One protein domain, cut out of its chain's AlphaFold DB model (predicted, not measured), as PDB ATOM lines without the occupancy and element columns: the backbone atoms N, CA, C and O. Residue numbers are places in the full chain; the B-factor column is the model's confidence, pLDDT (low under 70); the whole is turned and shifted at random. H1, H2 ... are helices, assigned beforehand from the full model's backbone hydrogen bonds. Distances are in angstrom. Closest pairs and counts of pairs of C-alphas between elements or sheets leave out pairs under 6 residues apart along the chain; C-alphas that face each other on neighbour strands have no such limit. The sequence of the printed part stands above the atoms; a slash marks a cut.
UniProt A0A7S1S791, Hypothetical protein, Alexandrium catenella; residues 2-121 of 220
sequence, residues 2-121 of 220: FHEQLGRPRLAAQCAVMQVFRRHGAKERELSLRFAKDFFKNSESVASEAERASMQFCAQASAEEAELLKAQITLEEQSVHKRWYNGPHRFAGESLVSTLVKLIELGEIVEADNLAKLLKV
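AT A GLANCE: This is residues 2 to 121 of the 220 residues of the protein "Hypothetical protein" of Alexandrium catenella (UniProt A0A7S1S791). One long helix, H4, makes the long axis; H3 packs along its first part with H2 beside H3, and the hairpin of H5 and H6 lies near its last part. Short H1 sits at the beginning of H2. The printed part has 120 residues, with six named helices in order H1 to H6 that hold 87 of them and no named strand; its class is all helix, and it is loose, with a radius of gyration of the C-alphas of 16.8 A and spans of 53 by 27 by 16 A.

IN THESE COORDINATES: H4, residues 49 to 81, runs 48.3 A from C-alpha 49 at (2.612, 56.021, 11.882). H3 is residues 26 to 42, 24.5 A; H2 9 to 20; H1 2 to 5; H5 96 to 106; H6 109 to 118, ending at C-alpha 118 (10.294, 26.562, 18.309).

HOW THE PARTS SIT: H2, H3 and H4 form an up-and-down bundle, each running against the one before. H3 touches H4; closest C-alphas, Lys 37 and Ala 59, 4.3 A. H5 is close to H4 but not clearly touching; closest C-alphas, Leu 68 and Leu 96, 6.9 A. O i to N i+4 pairs are within hydrogen-bond range throughout H2, H3, H5 and H6, and 27 of 29 in H4.

THE WHOLE: The printed part has no cut. The link H4 to H5 is long. Residues 2 to 7 have pLDDT under 70.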
ATOM      1  N   PHE A   2     -16.936  44.675   3.956       64.38
ATOM      2  CA  PHE A   2     -17.534  46.033   4.044       64.38
ATOM      3  C   PHE A   2     -16.510  47.110   4.453       64.38
ATOM      4  O   PHE A   2     -16.489  48.208   3.908       64.38
ATOM      5  N   HIS A   3     -15.597  46.783   5.372       64.88
ATOM      6  CA  HIS A   3     -14.543  47.704   5.810       64.88
ATOM      7  C   HIS A   3     -13.419  47.897   4.786       64.88
ATOM      8  O   HIS A   3     -12.810  48.961   4.749       64.88
ATOM      9  N   GLU A   4     -13.167  46.905   3.937       62.44
ATOM     10  CA  GLU A   4     -12.196  46.987   2.841       62.44
ATOM     11  C   GLU A   4     -12.715  47.911   1.731       62.44
ATOM     12  O   GLU A   4     -11.995  48.794   1.274       62.44
ATOM     13  N   GLN A   5     -14.009  47.803   1.404       67.50
ATOM     14  CA  GLN A   5     -14.697  48.710   0.476       67.50
ATOM     15  C   GLN A   5     -14.735  50.162   0.980       67.50
ATOM     16  O   GLN A   5     -14.776  51.092   0.182       67.50
ATOM     17  N   LEU A   6     -14.682  50.364   2.301       68.06
ATOM     18  CA  LEU A   6     -14.632  51.681   2.941       68.06
ATOM     19  C   LEU A   6     -13.207  52.222   3.149       68.06
ATOM     20  O   LEU A   6     -13.048  53.239   3.826       68.06
ATOM     21  N   GLY A   7     -12.172  51.541   2.645       66.69
ATOM     22  CA  GLY A   7     -10.782  51.961   2.841       66.69
ATOM     23  C   GLY A   7     -10.337  51.927   4.307       66.69
ATOM     24  O   GLY A   7      -9.479  52.707   4.713       66.69
ATOM     25  N   ARG A   8     -10.925  51.042   5.129       73.75
ATOM     26  CA  ARG A   8     -10.604  50.862   6.558       73.75
ATOM     27  C   ARG A   8      -9.927  49.509   6.804       73.75
ATOM     28  O   ARG A   8     -10.496  48.646   7.485       73.75
ATOM     29  N   PRO A   9      -8.702  49.306   6.293       72.00
ATOM     30  CA  PRO A   9      -8.044  48.004   6.318       72.00
ATOM     31  C   PRO A   9      -7.759  47.503   7.742       72.00
ATOM     32  O   PRO A   9      -7.854  46.310   8.016       72.00
ATOM     33  N   ARG A  10      -7.510  48.413   8.692       73.56
ATOM     34  CA  ARG A  10      -7.335  48.069  10.110       73.56
ATOM     35  C   ARG A  10      -8.540  47.323  10.686       73.56
ATOM     36  O   ARG A  10      -8.375  46.300  11.344       73.56
ATOM     37  N   LEU A  11      -9.741  47.855  10.462       78.44
ATOM     38  CA  LEU A  11     -10.975  47.282  10.999       78.44
ATOM     39  C   LEU A  11     -11.293  45.953  10.318       78.44
ATOM     40  O   LEU A  11     -11.674  45.007  10.998       78.44
ATOM     41  N   ALA A  12     -11.059  45.848   9.006       77.56
ATOM     42  CA  ALA A  12     -11.187  44.585   8.284       77.56
ATOM     43  C   ALA A  12     -10.269  43.495   8.876       77.56
ATOM     44  O   ALA A  12     -10.731  42.398   9.181       77.56
ATOM     45  N   ALA A  13      -9.002  43.824   9.144       76.31
ATOM     46  CA  ALA A  13      -8.043  42.900   9.749       76.31
ATOM     47  C   ALA A  13      -8.442  42.473  11.174       76.31
ATOM     48  O   ALA A  13      -8.370  41.297  11.528       76.31
ATOM     49  N   GLN A  14      -8.919  43.415  11.993       81.88
ATOM     50  CA  GLN A  14      -9.439  43.112  13.329       81.88
ATOM     51  C   GLN A  14     -10.677  42.212  13.265       81.88
ATOM     52  O   GLN A  14     -10.775  41.248  14.024       81.88
ATOM     53  N   CYS A  15     -11.597  42.470  12.333       83.06
ATOM     54  CA  CYS A  15     -12.730  41.589  12.082       83.06
ATOM     55  C   CYS A  15     -12.259  40.188  11.682       83.06
ATOM     56  O   CYS A  15     -12.776  39.219  12.231       83.06
ATOM     57  N   ALA A  16     -11.252  40.066  10.812       81.25
ATOM     58  CA  ALA A  16     -10.688  38.776  10.421       81.25
ATOM     59  C   ALA A  16     -10.160  37.987  11.632       81.25
ATOM     60  O   ALA A  16     -10.487  36.808  11.765       81.25
ATOM     61  N   VAL A  17      -9.447  38.640  12.561       84.00
ATOM     62  CA  VAL A  17      -9.020  38.024  13.835       84.00
ATOM     63  C   VAL A  17     -10.224  37.593  14.677       84.00
ATOM     64  O   VAL A  17     -10.257  36.472  15.175       84.00
ATOM     65  N   MET A  18     -11.255  38.430  14.800       84.38
ATOM     66  CA  MET A  18     -12.462  38.075  15.559       84.38
ATOM     67  C   MET A  18     -13.212  36.879  14.957       84.38
ATOM     68  O   MET A  18     -13.785  36.076  15.696       84.38
ATOM     69  N   GLN A  19     -13.190  36.720  13.630       84.94
ATOM     70  CA  GLN A  19     -13.777  35.556  12.964       84.94
ATOM     71  C   GLN A  19     -12.994  34.263  13.239       84.94
ATOM     72  O   GLN A  19     -13.598  33.194  13.179       84.94
ATOM     73  N   VAL A  20     -11.699  34.324  13.585       85.75
ATOM     74  CA  VAL A  20     -10.907  33.134  13.965       85.75
ATOM     75  C   VAL A  20     -11.598  32.390  15.104       85.75
ATOM     76  O   VAL A  20     -11.810  31.184  15.016       85.75
ATOM     77  N   PHE A  21     -12.027  33.104  16.145       78.69
ATOM     78  CA  PHE A  21     -12.647  32.500  17.330       78.69
ATOM     79  C   PHE A  21     -14.036  31.906  17.075       78.69
ATOM     80  O   PHE A  21     -14.547  31.173  17.916       78.69
ATOM     81  N   ARG A  22     -14.647  32.191  15.920       83.56
ATOM     82  CA  ARG A  22     -15.929  31.603  15.509       83.56
ATOM     83  C   ARG A  22     -15.767  30.301  14.725       83.56
ATOM     84  O   ARG A  22     -16.756  29.615  14.496       83.56
ATOM     85  N   ARG A  23     -14.549  29.957  14.299       84.62
ATOM     86  CA  ARG A  23     -14.282  28.718  13.561       84.62
ATOM     87  C   ARG A  23     -14.062  27.561  14.527       84.62
ATOM     88  O   ARG A  23     -13.313  27.685  15.495       84.62
ATOM     89  N   HIS A  24     -14.679  26.420  14.235       78.75
ATOM     90  CA  HIS A  24     -14.615  25.241  15.099       78.75
ATOM     91  C   HIS A  24     -13.312  24.442  14.919       78.75
ATOM     92  O   HIS A  24     -12.783  23.897  15.887       78.75
ATOM     93  N   GLY A  25     -12.753  24.387  13.703       89.06
ATOM     94  CA  GLY A  25     -11.561  23.590  13.406       89.06
ATOM     95  C   GLY A  25     -10.246  24.301  13.737       89.06
ATOM     96  O   GLY A  25     -10.009  25.418  13.284       89.06
ATOM     97  N   ALA A  26      -9.332  23.638  14.455       89.88
ATOM     98  CA  ALA A  26      -7.997  24.179  14.751       89.88
ATOM     99  C   ALA A  26      -7.209  24.545  13.478       89.88
ATOM    100  O   ALA A  26      -6.627  25.623  13.401       89.88
ATOM    101  N   LYS A  27      -7.267  23.691  12.448       91.62
ATOM    102  CA  LYS A  27      -6.625  23.934  11.146       91.62
ATOM    103  C   LYS A  27      -7.225  25.134  10.410       91.62
ATOM    104  O   LYS A  27      -6.507  25.914   9.797       91.62
ATOM    105  N   GLU A  28      -8.539  25.315  10.490       91.81
ATOM    106  CA  GLU A  28      -9.201  26.472   9.885       91.81
ATOM    107  C   GLU A  28      -8.847  27.764  10.622       91.81
ATOM    108  O   GLU A  28      -8.615  28.790   9.982       91.81
ATOM    109  N   ARG A  29      -8.776  27.715  11.961       92.50
ATOM    110  CA  ARG A  29      -8.314  28.833  12.793       92.50
ATOM    111  C   ARG A  29      -6.881  29.227  12.447       92.50
ATOM    112  O   ARG A  29      -6.613  30.404  12.233       92.50
ATOM    113  N   GLU A  30      -6.000  28.244  12.299       93.75
ATOM    114  CA  GLU A  30      -4.600  28.428  11.915       93.75
ATOM    115  C   GLU A  30      -4.458  29.136  10.556       93.75
ATOM    116  O   GLU A  30      -3.791  30.169  10.459       93.75
ATOM    117  N   LEU A  31      -5.175  28.670   9.527       91.38
ATOM    118  CA  LEU A  31      -5.196  29.316   8.208       91.38
ATOM    119  C   LEU A  31      -5.757  30.745   8.264       91.38
ATOM    120  O   LEU A  31      -5.280  31.636   7.560       91.38
ATOM    121  N   SER A  32      -6.748  30.981   9.122       91.06
ATOM    122  CA  SER A  32      -7.367  32.302   9.291       91.06
ATOM    123  C   SER A  32      -6.423  33.310   9.922       91.06
ATOM    124  O   SER A  32      -6.413  34.470   9.526       91.06
ATOM    125  N   LEU A  33      -5.614  32.872  10.885       92.56
ATOM    126  CA  LEU A  33      -4.602  33.714  11.514       92.56
ATOM    127  C   LEU A  33      -3.488  34.075  10.534       92.56
ATOM    128  O   LEU A  33      -3.047  35.224  10.515       92.56
ATOM    129  N   ARG A  34      -3.088  33.143   9.656       91.50
ATOM    130  CA  ARG A  34      -2.161  33.455   8.557       91.50
ATOM    131  C   ARG A  34      -2.740  34.505   7.613       91.50
ATOM    132  O   ARG A  34      -2.052  35.471   7.299       91.50
ATOM    133  N   PHE A  35      -4.009  34.354   7.233       89.38
ATOM    134  CA  PHE A  35      -4.705  35.344   6.415       89.38
ATOM    135  C   PHE A  35      -4.765  36.715   7.108       89.38
ATOM    136  O   PHE A  35      -4.406  37.721   6.503       89.38
ATOM    137  N   ALA A  36      -5.138  36.763   8.391       89.19
ATOM    138  CA  ALA A  36      -5.180  38.003   9.166       89.19
ATOM    139  C   ALA A  36      -3.800  38.679   9.249       89.19
ATOM    140  O   ALA A  36      -3.691  39.888   9.041       89.19
ATOM    141  N   LYS A  37      -2.732  37.905   9.484       91.50
ATOM    142  CA  LYS A  37      -1.343  38.384   9.455       91.50
ATOM    143  C   LYS A  37      -0.999  39.028   8.110       91.50
ATOM    144  O   LYS A  37      -0.461  40.134   8.098       91.50
ATOM    145  N   ASP A  38      -1.271  38.352   6.997       89.19
ATOM    146  CA  ASP A  38      -0.949  38.886   5.668       89.19
ATOM    147  C   ASP A  38      -1.764  40.153   5.371       89.19
ATOM    148  O   ASP A  38      -1.235  41.119   4.822       89.19
ATOM    149  N   PHE A  39      -3.008  40.210   5.847       85.50
ATOM    150  CA  PHE A  39      -3.845  41.399   5.754       85.50
ATOM    151  C   PHE A  39      -3.249  42.589   6.524       85.50
ATOM    152  O   PHE A  39      -3.137  43.683   5.967       85.50
ATOM    153  N   PHE A  40      -2.808  42.390   7.775       87.31
ATOM    154  CA  PHE A  40      -2.142  43.443   8.555       87.31
ATOM    155  C   PHE A  40      -0.860  43.942   7.878       87.31
ATOM    156  O   PHE A  40      -0.638  45.150   7.838       87.31
ATOM    157  N   LYS A  41      -0.047  43.040   7.312       86.94
ATOM    158  CA  LYS A  41       1.189  43.414   6.603       86.94
ATOM    159  C   LYS A  41       0.921  44.224   5.338       86.94
ATOM    160  O   LYS A  41       1.549  45.254   5.125       86.94
ATOM    161  N   ASN A  42      -0.029  43.791   4.513       85.12
ATOM    162  CA  ASN A  42      -0.339  44.470   3.252       85.12
ATOM    163  C   ASN A  42      -0.961  45.857   3.470       85.12
ATOM    164  O   ASN A  42      -0.863  46.727   2.609       85.12
ATOM    165  N   SER A  43      -1.582  46.062   4.630       79.69
ATOM    166  CA  SER A  43      -2.253  47.310   5.000       79.69
ATOM    167  C   SER A  43      -1.322  48.362   5.610       79.69
ATOM    168  O   SER A  43      -1.733  49.504   5.807       79.69
ATOM    169  N   GLU A  44      -0.076  47.995   5.917       77.94
ATOM    170  CA  GLU A  44       0.881  48.844   6.632       77.94
ATOM    171  C   GLU A  44       1.295  50.090   5.829       77.94
ATOM    172  O   GLU A  44       1.461  51.173   6.393       77.94
ATOM    173  N   SER A  45       1.414  49.964   4.504       75.12
ATOM    174  CA  SER A  45       1.845  51.050   3.609       75.12
ATOM    175  C   SER A  45       0.858  52.218   3.547       75.12
ATOM    176  O   SER A  45       1.258  53.348   3.278       75.12
ATOM    177  N   VAL A  46      -0.420  51.953   3.827       77.88
ATOM    178  CA  VAL A  46      -1.518  52.932   3.769       77.88
ATOM    179  C   VAL A  46      -1.848  53.491   5.164       77.88
ATOM    180  O   VAL A  46      -2.667  54.397   5.300       77.88
ATOM    181  N   ALA A  47      -1.212  52.971   6.217       79.06
ATOM    182  CA  ALA A  47      -1.498  53.324   7.601       79.06
ATOM    183  C   ALA A  47      -0.717  54.562   8.076       79.06
ATOM    184  O   ALA A  47       0.424  54.810   7.658       79.06
ATOM    185  N   SER A  48      -1.312  55.314   9.009       82.31
ATOM    186  CA  SER A  48      -0.596  56.347   9.769       82.31
ATOM    187  C   SER A  48       0.502  55.727  10.644       82.31
ATOM    188  O   SER A  48       0.466  54.540  10.962       82.31
ATOM    189  N   GLU A  49       1.484  56.518  11.078       80.06
ATOM    190  CA  GLU A  49       2.612  56.021  11.882       80.06
ATOM    191  C   GLU A  49       2.167  55.319  13.181       80.06
ATOM    192  O   GLU A  49       2.640  54.223  13.489       80.06
ATOM    193  N   ALA A  50       1.181  55.884  13.886       77.50
ATOM    194  CA  ALA A  50       0.596  55.276  15.083       77.50
ATOM    195  C   ALA A  50      -0.132  53.948  14.784       77.50
ATOM    196  O   ALA A  50      -0.141  53.024  15.602       77.50
ATOM    197  N   GLU A  51      -0.741  53.821  13.604       82.75
ATOM    198  CA  GLU A  51      -1.410  52.593  13.181       82.75
ATOM    199  C   GLU A  51      -0.427  51.515  12.731       82.75
ATOM    200  O   GLU A  51      -0.680  50.345  13.018       82.75
ATOM    201  N   ARG A  52       0.703  51.882  12.112       84.56
ATOM    202  CA  ARG A  52       1.735  50.925  11.680       84.56
ATOM    203  C   ARG A  52       2.259  50.097  12.840       84.56
ATOM    204  O   ARG A  52       2.230  48.876  12.757       84.56
ATOM    205  N   ALA A  53       2.648  50.729  13.948       85.94
ATOM    206  CA  ALA A  53       3.140  50.006  15.124       85.94
ATOM    207  C   ALA A  53       2.097  49.008  15.664       85.94
ATOM    208  O   ALA A  53       2.409  47.853  15.962       85.94
ATOM    209  N   SER A  54       0.827  49.425  15.726       85.69
ATOM    210  CA  SER A  54      -0.275  48.549  16.139       85.69
ATOM    211  C   SER A  54      -0.511  47.400  15.154       85.69
ATOM    212  O   SER A  54      -0.780  46.284  15.590       85.69
ATOM    213  N   MET A  55      -0.427  47.647  13.844       85.50
ATOM    214  CA  MET A  55      -0.600  46.625  12.809       85.50
ATOM    215  C   MET A  55       0.562  45.633  12.785       85.50
ATOM    216  O   MET A  55       0.319  44.435  12.684       85.50
ATOM    217  N   GLN A  56       1.803  46.102  12.944       89.69
ATOM    218  CA  GLN A  56       2.992  45.256  13.062       89.69
ATOM    219  C   GLN A  56       2.873  44.312  14.260       89.69
ATOM    220  O   GLN A  56       3.101  43.109  14.122       89.69
ATOM    221  N   PHE A  57       2.441  44.830  15.415       90.12
ATOM    222  CA  PHE A  57       2.156  44.004  16.586       90.12
ATOM    223  C   PHE A  57       1.081  42.951  16.290       90.12
ATOM    224  O   PHE A  57       1.297  41.768  16.545       90.12
ATOM    225  N   CYS A  58      -0.060  43.345  15.714       90.62
ATOM    226  CA  CYS A  58      -1.138  42.408  15.389       90.62
ATOM    227  C   CYS A  58      -0.715  41.350  14.357       90.62
ATOM    228  O   CYS A  58      -1.094  40.185  14.493       90.62
ATOM    229  N   ALA A  59       0.081  41.727  13.354       91.75
ATOM    230  CA  ALA A  59       0.640  40.803  12.376       91.75
ATOM    231  C   ALA A  59       1.559  39.780  13.049       91.75
ATOM    232  O   ALA A  59       1.430  38.582  12.797       91.75
ATOM    233  N   GLN A  60       2.455  40.242  13.926       93.94
ATOM    234  CA  GLN A  60       3.375  39.379  14.659       93.94
ATOM    235  C   GLN A  60       2.625  38.434  15.605       93.94
ATOM    236  O   GLN A  60       2.842  37.228  15.550       93.94
ATOM    237  N   ALA A  61       1.679  38.950  16.393       92.75
ATOM    238  CA  ALA A  61       0.858  38.142  17.292       92.75
ATOM    239  C   ALA A  61       0.029  37.091  16.533       92.75
ATOM    240  O   ALA A  61      -0.052  35.941  16.956       92.75
ATOM    241  N   SER A  62      -0.540  37.454  15.377       93.31
ATOM    242  CA  SER A  62      -1.286  36.510  14.530       93.31
ATOM    243  C   SER A  62      -0.377  35.422  13.949       93.31
ATOM    244  O   SER A  62      -0.790  34.271  13.831       93.31
ATOM    245  N   ALA A  63       0.868  35.765  13.599       94.44
ATOM    246  CA  ALA A  63       1.852  34.799  13.118       94.44
ATOM    247  C   ALA A  63       2.284  33.819  14.220       94.44
ATOM    248  O   ALA A  63       2.309  32.615  13.975       94.44
ATOM    249  N   GLU A  64       2.586  34.323  15.418       95.81
ATOM    250  CA  GLU A  64       2.980  33.506  16.572       95.81
ATOM    251  C   GLU A  64       1.849  32.570  17.020       95.81
ATOM    252  O   GLU A  64       2.094  31.393  17.279       95.81
ATOM    253  N   GLU A  65       0.602  33.050  17.039       95.31
ATOM    254  CA  GLU A  65      -0.563  32.222  17.377       95.31
ATOM    255  C   GLU A  65      -0.837  31.147  16.314       95.31
ATOM    256  O   GLU A  65      -1.150  30.004  16.646       95.31
ATOM    257  N   ALA A  66      -0.674  31.469  15.024       95.69
ATOM    258  CA  ALA A  66      -0.770  30.467  13.961       95.69
ATOM    259  C   ALA A  66       0.319  29.388  14.106       95.69
ATOM    260  O   ALA A  66       0.046  28.198  13.931       95.69
ATOM    261  N   GLU A  67       1.547  29.784  14.451       97.56
ATOM    262  CA  GLU A  67       2.653  28.852  14.683       97.56
ATOM    263  C   GLU A  67       2.397  27.958  15.905       97.56
ATOM    264  O   GLU A  67       2.609  26.743  15.826       97.56
ATOM    265  N   LEU A  68       1.857  28.520  16.992       97.88
ATOM    266  CA  LEU A  68       1.431  27.763  18.168       97.88
ATOM    267  C   LEU A  68       0.339  26.747  17.821       97.88
ATOM    268  O   LEU A  68       0.504  25.567  18.126       97.88
ATOM    269  N   LEU A  69      -0.739  27.164  17.152       96.69
ATOM    270  CA  LEU A  69      -1.823  26.257  16.758       96.69
ATOM    271  C   LEU A  69      -1.322  25.130  15.858       96.69
ATOM    272  O   LEU A  69      -1.697  23.974  16.049       96.69
ATOM    273  N   LYS A  70      -0.442  25.442  14.902       97.50
ATOM    274  CA  LYS A  70       0.185  24.429  14.048       97.50
ATOM    275  C   LYS A  70       0.980  23.419  14.879       97.50
ATOM    276  O   LYS A  70       0.830  22.219  14.668       97.50
ATOM    277  N   ALA A  71       1.801  23.885  15.820       98.19
ATOM    278  CA  ALA A  71       2.568  23.009  16.701       98.19
ATOM    279  C   ALA A  71       1.654  22.148  17.589       98.19
ATOM    280  O   ALA A  71       1.895  20.956  17.737       98.19
ATOM    281  N   GLN A  72       0.575  22.723  18.124       98.00
ATOM    282  CA  GLN A  72      -0.416  22.009  18.931       98.00
ATOM    283  C   GLN A  72      -1.116  20.904  18.139       98.00
ATOM    284  O   GLN A  72      -1.245  19.802  18.660       98.00
ATOM    285  N   ILE A  73      -1.506  21.151  16.882       97.06
ATOM    286  CA  ILE A  73      -2.083  20.119  16.003       97.06
ATOM    287  C   ILE A  73      -1.099  18.953  15.835       97.06
ATOM    288  O   ILE A  73      -1.477  17.801  16.043       97.06
ATOM    289  N   THR A  74       0.175  19.244  15.550       97.44
ATOM    290  CA  THR A  74       1.219  18.212  15.447       97.44
ATOM    291  C   THR A  74       1.389  17.437  16.756       97.44
ATOM    292  O   THR A  74       1.541  16.219  16.728       97.44
ATOM    293  N   LEU A  75       1.344  18.108  17.912       97.94
ATOM    294  CA  LEU A  75       1.432  17.455  19.223       97.94
ATOM    295  C   LEU A  75       0.223  16.546  19.492       97.94
ATOM    296  O   LEU A  75       0.392  15.468  20.055       97.94
ATOM    297  N   GLU A  76      -0.988  16.935  19.079       97.12
ATOM    298  CA  GLU A  76      -2.169  16.066  19.176       97.12
ATOM    299  C   GLU A  76      -1.993  14.797  18.328       97.12
ATOM    300  O   GLU A  76      -2.222  13.693  18.828       97.12
ATOM    301  N   GLU A  77      -1.522  14.928  17.084       96.56
ATOM    302  CA  GLU A  77      -1.220  13.795  16.195       96.56
ATOM    303  C   GLU A  77      -0.128  12.886  16.781       96.56
ATOM    304  O   GLU A  77      -0.287  11.663  16.836       96.56
ATOM    305  N   GLN A  78       0.960  13.479  17.285       96.31
ATOM    306  CA  GLN A  78       2.040  12.759  17.957       96.31
ATOM    307  C   GLN A  78       1.544  12.025  19.200       96.31
ATOM    308  O   GLN A  78       1.949  10.885  19.411       96.31
ATOM    309  N   SER A  79       0.642  12.626  19.981       96.88
ATOM    310  CA  SER A  79       0.100  11.998  21.188       96.88
ATOM    311  C   SER A  79      -0.615  10.682  20.898       96.88
ATOM    312  O   SER A  79      -0.494   9.719  21.657       96.88
ATOM    313  N   VAL A  80      -1.308  10.617  19.757       96.12
ATOM    314  CA  VAL A  80      -1.982   9.409  19.279       96.12
ATOM    315  C   VAL A  80      -0.964   8.430  18.705       96.12
ATOM    316  O   VAL A  80      -0.946   7.262  19.089       96.12
ATOM    317  N   HIS A  81      -0.091   8.901  17.811       95.81
ATOM    318  CA  HIS A  81       0.861   8.048  17.100       95.81
ATOM    319  C   HIS A  81       1.884   7.391  18.038       95.81
ATOM    320  O   HIS A  81       2.142   6.193  17.935       95.81
ATOM    321  N   LYS A  82       2.424   8.158  18.992       95.12
ATOM    322  CA  LYS A  82       3.385   7.697  20.006       95.12
ATOM    323  C   LYS A  82       2.720   7.011  21.204       95.12
ATOM    324  O   LYS A  82       3.431   6.523  22.074       95.12
ATOM    325  N   ARG A  83       1.381   6.956  21.249       94.69
ATOM    326  CA  ARG A  83       0.590   6.365  22.343       94.69
ATOM    327  C   ARG A  83       0.968   6.936  23.715       94.69
ATOM    328  O   ARG A  83       1.233   6.184  24.652       94.69
ATOM    329  N   TRP A  84       0.996   8.263  23.825       95.75
ATOM    330  CA  TRP A  84       1.239   8.919  25.110       95.75
ATOM    331  C   TRP A  84       0.232   8.448  26.156       95.75
ATOM    332  O   TRP A  84      -0.946   8.221  25.857       95.75
ATOM    333  N   TYR A  85       0.707   8.305  27.392       90.62
ATOM    334  CA  TYR A  85      -0.105   7.831  28.504       90.62
ATOM    335  C   TYR A  85      -1.385   8.674  28.648       90.62
ATOM    336  O   TYR A  85      -1.341   9.903  28.566       90.62
ATOM    337  N   ASN A  86      -2.531   8.007  28.822       89.56
ATOM    338  CA  ASN A  86      -3.866   8.616  28.898       89.56
ATOM    339  C   ASN A  86      -4.264   9.502  27.692       89.56
ATOM    340  O   ASN A  86      -5.021  10.457  27.859       89.56
ATOM    341  N   GLY A  87      -3.759   9.216  26.485       86.38
ATOM    342  CA  GLY A  87      -4.202   9.876  25.247       86.38
ATOM    343  C   GLY A  87      -5.598   9.425  24.763       86.38
ATOM    344  O   GLY A  87      -6.119   8.418  25.247       86.38
ATOM    345  N   PRO A  88      -6.212  10.123  23.783       91.94
ATOM    346  CA  PRO A  88      -5.668  11.235  22.996       91.94
ATOM    347  C   PRO A  88      -5.647  12.564  23.761       91.94
ATOM    348  O   PRO A  88      -6.598  12.913  24.459       91.94
ATOM    349  N   HIS A  89      -4.583  13.347  23.574       95.44
ATOM    350  CA  HIS A  89      -4.446  14.655  24.213       95.44
ATOM    351  C   HIS A  89      -4.913  15.775  23.288       95.44
ATOM    352  O   HIS A  89      -4.683  15.735  22.085       95.44
ATOM    353  N   ARG A  90      -5.565  16.788  23.869       95.12
ATOM    354  CA  ARG A  90      -5.940  18.041  23.197       95.12
ATOM    355  C   ARG A  90      -5.012  19.170  23.623       95.12
ATOM    356  O   ARG A  90      -4.790  19.342  24.822       95.12
ATOM    357  N   PHE A  91      -4.517  19.938  22.667       96.50
ATOM    358  CA  PHE A  91      -3.678  21.112  22.893       96.50
ATOM    359  C   PHE A  91      -4.186  22.337  22.130       96.50
ATOM    360  O   PHE A  91      -3.914  23.453  22.553       96.50
ATOM    361  N   ALA A  92      -4.915  22.157  21.025       94.81
ATOM    362  CA  ALA A  92      -5.280  23.254  20.139       94.81
ATOM    363  C   ALA A  92      -6.133  24.334  20.832       94.81
ATOM    364  O   ALA A  92      -7.284  24.102  21.206       94.81
ATOM    365  N   GLY A  93      -5.595  25.552  20.907       91.44
ATOM    366  CA  GLY A  93      -6.238  26.713  21.529       91.44
ATOM    367  C   GLY A  93      -5.869  26.936  22.998       91.44
ATOM    368  O   GLY A  93      -6.335  27.904  23.592       91.44
ATOM    369  N   GLU A  94      -5.033  26.077  23.580       95.56
ATOM    370  CA  GLU A  94      -4.388  26.362  24.859       95.56
ATOM    371  C   GLU A  94      -3.341  27.467  24.703       95.56
ATOM    372  O   GLU A  94      -2.737  27.635  23.643       95.56
ATOM    373  N   SER A  95      -3.043  28.184  25.787       97.25
ATOM    374  CA  SER A  95      -1.900  29.100  25.775       97.25
ATOM    375  C   SER A  95      -0.582  28.328  25.610       97.25
ATOM    376  O   SER A  95      -0.477  27.156  25.994       97.25
ATOM    377  N   LEU A  96       0.475  28.988  25.123       98.12
ATOM    378  CA  LEU A  96       1.817  28.391  25.059       98.12
ATOM    379  C   LEU A  96       2.268  27.842  26.421       98.12
ATOM    380  O   LEU A  96       2.767  26.725  26.514       98.12
ATOM    381  N   VAL A  97       2.055  28.599  27.501       98.19
ATOM    382  CA  VAL A  97       2.450  28.165  28.849       98.19
ATOM    383  C   VAL A  97       1.624  26.958  29.293       98.19
ATOM    384  O   VAL A  97       2.210  26.004  29.795       98.19
ATOM    385  N   SER A  98       0.306  26.960  29.066       98.44
ATOM    386  CA  SER A  98      -0.564  25.810  29.358       98.44
ATOM    387  C   SER A  98      -0.112  24.561  28.599       98.44
ATOM    388  O   SER A  98      -0.018  23.484  29.182       98.44
ATOM    389  N   THR A  99       0.246  24.717  27.321       98.50
ATOM    390  CA  THR A  99       0.742  23.627  26.467       98.50
ATOM    391  C   THR A  99       2.044  23.044  27.020       98.50
ATOM    392  O   THR A  99       2.149  21.832  27.189       98.50
ATOM    393  N   LEU A 100       3.014  23.897  27.376       98.62
ATOM    394  CA  LEU A 100       4.287  23.468  27.971       98.62
ATOM    395  C   LEU A 100       4.083  22.752  29.309       98.62
ATOM    396  O   LEU A 100       4.666  21.694  29.529       98.62
ATOM    397  N   VAL A 101       3.250  23.308  30.194       98.44
ATOM    398  CA  VAL A 101       2.934  22.690  31.491       98.44
ATOM    399  C   VAL A 101       2.310  21.315  31.281       98.44
ATOM    400  O   VAL A 101       2.763  20.358  31.898       98.44
ATOM    401  N   LYS A 102       1.339  21.202  30.369       97.75
ATOM    402  CA  LYS A 102       0.672  19.937  30.064       97.75
ATOM    403  C   LYS A 102       1.643  18.889  29.519       97.75
ATOM    404  O   LYS A 102       1.620  17.758  29.985       97.75
ATOM    405  N   LEU A 103       2.530  19.247  28.587       97.88
ATOM    406  CA  LEU A 103       3.561  18.323  28.084       97.88
ATOM    407  C   LEU A 103       4.461  17.807  29.216       97.88
ATOM    408  O   LEU A 103       4.735  16.611  29.306       97.88
ATOM    409  N   ILE A 104       4.861  18.693  30.130       97.75
ATOM    410  CA  ILE A 104       5.691  18.325  31.280       97.75
ATOM    411  C   ILE A 104       4.927  17.428  32.258       97.75
ATOM    412  O   ILE A 104       5.479  16.428  32.721       97.75
ATOM    413  N   GLU A 105       3.658  17.729  32.538       96.00
ATOM    414  CA  GLU A 105       2.764  16.899  33.358       96.00
ATOM    415  C   GLU A 105       2.601  15.491  32.747       96.00
ATOM    416  O   GLU A 105       2.672  14.497  33.471       96.00
ATOM    417  N   LEU A 106       2.537  15.377  31.416       95.62
ATOM    418  CA  LEU A 106       2.482  14.095  30.693       95.62
ATOM    419  C   LEU A 106       3.813  13.333  30.668       95.62
ATOM    420  O   LEU A 106       3.813  12.112  30.594       95.62
ATOM    421  N   GLY A 107       4.945  14.025  30.819       95.12
ATOM    422  CA  GLY A 107       6.290  13.416  30.811       95.12
ATOM    423  C   GLY A 107       7.000  13.556  29.478       95.12
ATOM    424  O   GLY A 107       8.128  13.103  29.324       95.12
ATOM    425  N   GLU A 108       6.385  14.280  28.553       96.56
ATOM    426  CA  GLU A 108       6.923  14.593  27.240       96.56
ATOM    427  C   GLU A 108       7.876  15.795  27.342       96.56
ATOM    428  O   GLU A 108       7.668  16.854  26.746       96.56
ATOM    429  N   ILE A 109       8.933  15.643  28.151       96.12
ATOM    430  CA  ILE A 109       9.905  16.707  28.452       96.12
ATOM    431  C   ILE A 109      10.632  17.171  27.187       96.12
ATOM    432  O   ILE A 109      10.836  18.370  26.994       96.12
ATOM    433  N   VAL A 110      10.976  16.229  26.307       96.56
ATOM    434  CA  VAL A 110      11.637  16.515  25.028       96.56
ATOM    435  C   VAL A 110      10.734  17.358  24.127       96.56
ATOM    436  O   VAL A 110      11.199  18.324  23.525       96.56
ATOM    437  N   GLU A 111       9.436  17.057  24.074       97.94
ATOM    438  CA  GLU A 111       8.494  17.833  23.263       97.94
ATOM    439  C   GLU A 111       8.232  19.220  23.851       97.94
ATOM    440  O   GLU A 111       8.114  20.192  23.105       97.94
ATOM    441  N   ALA A 112       8.223  19.351  25.182       98.25
ATOM    442  CA  ALA A 112       8.172  20.658  25.833       98.25
ATOM    443  C   ALA A 112       9.407  21.514  25.490       98.25
ATOM    444  O   ALA A 112       9.266  22.692  25.155       98.25
ATOM    445  N   ASP A 113      10.607  20.923  25.510       97.81
ATOM    446  CA  ASP A 113      11.858  21.605  25.154       97.81
ATOM    447  C   ASP A 113      11.872  22.019  23.669       97.81
ATOM    448  O   ASP A 113      12.243  23.150  23.338       97.81
ATOM    449  N   ASN A 114      11.395  21.142  22.778       98.25
ATOM    450  CA  ASN A 114      11.243  21.428  21.351       98.25
ATOM    451  C   ASN A 114      10.259  22.576  21.101       98.25
ATOM    452  O   ASN A 114      10.576  23.493  20.341       98.25
ATOM    453  N   LEU A 115       9.095  22.566  21.759       98.50
ATOM    454  CA  LEU A 115       8.086  23.617  21.624       98.50
ATOM    455  C   LEU A 115       8.602  24.966  22.143       98.50
ATOM    456  O   LEU A 115       8.424  25.993  21.486       98.50
ATOM    457  N   ALA A 116       9.278  24.973  23.296       98.31
ATOM    458  CA  ALA A 116       9.867  26.184  23.859       98.31
ATOM    459  C   ALA A 116      10.925  26.789  22.922       98.31
ATOM    460  O   ALA A 116      10.964  28.009  22.747       98.31
ATOM    461  N   LYS A 117      11.749  25.946  22.286       97.94
ATOM    462  CA  LYS A 117      12.732  26.370  21.283       97.94
ATOM    463  C   LYS A 117      12.065  26.889  20.009       97.94
ATOM    464  O   LYS A 117      12.480  27.932  19.506       97.94
ATOM    465  N   LEU A 118      11.043  26.190  19.511       97.50
ATOM    466  CA  LEU A 118      10.294  26.562  18.309       97.50
ATOM    467  C   LEU A 118       9.689  27.963  18.454       97.50
ATOM    468  O   LEU A 118       9.953  28.829  17.626       97.50
ATOM    469  N   LEU A 119       8.977  28.216  19.557       97.31
ATOM    470  CA  LEU A 119       8.350  29.516  19.824       97.31
ATOM    471  C   LEU A 119       9.269  30.512  20.543       97.31
ATOM    472  O   LEU A 119       8.801  31.512  21.086       97.31
ATOM    473  N   LYS A 120      10.582  30.246  20.555       97.12
ATOM    474  CA  LYS A 120      11.622  31.159  21.059       97.12
ATOM    475  C   LYS A 120      11.334  31.679  22.472       97.12
ATOM    476  O   LYS A 120      11.577  32.845  22.786       97.12
ATOM    477  N   VAL A 121      10.817  30.815  23.345       97.81
ATOM    478  CA  VAL A 121      10.526  31.178  24.732       97.81
ATOM    479  C   VAL A 121      11.836  31.550  25.427       97.81
ATOM    480  O   VAL A 121      12.765  30.739  25.431       97.81
TER     481      VAL A 121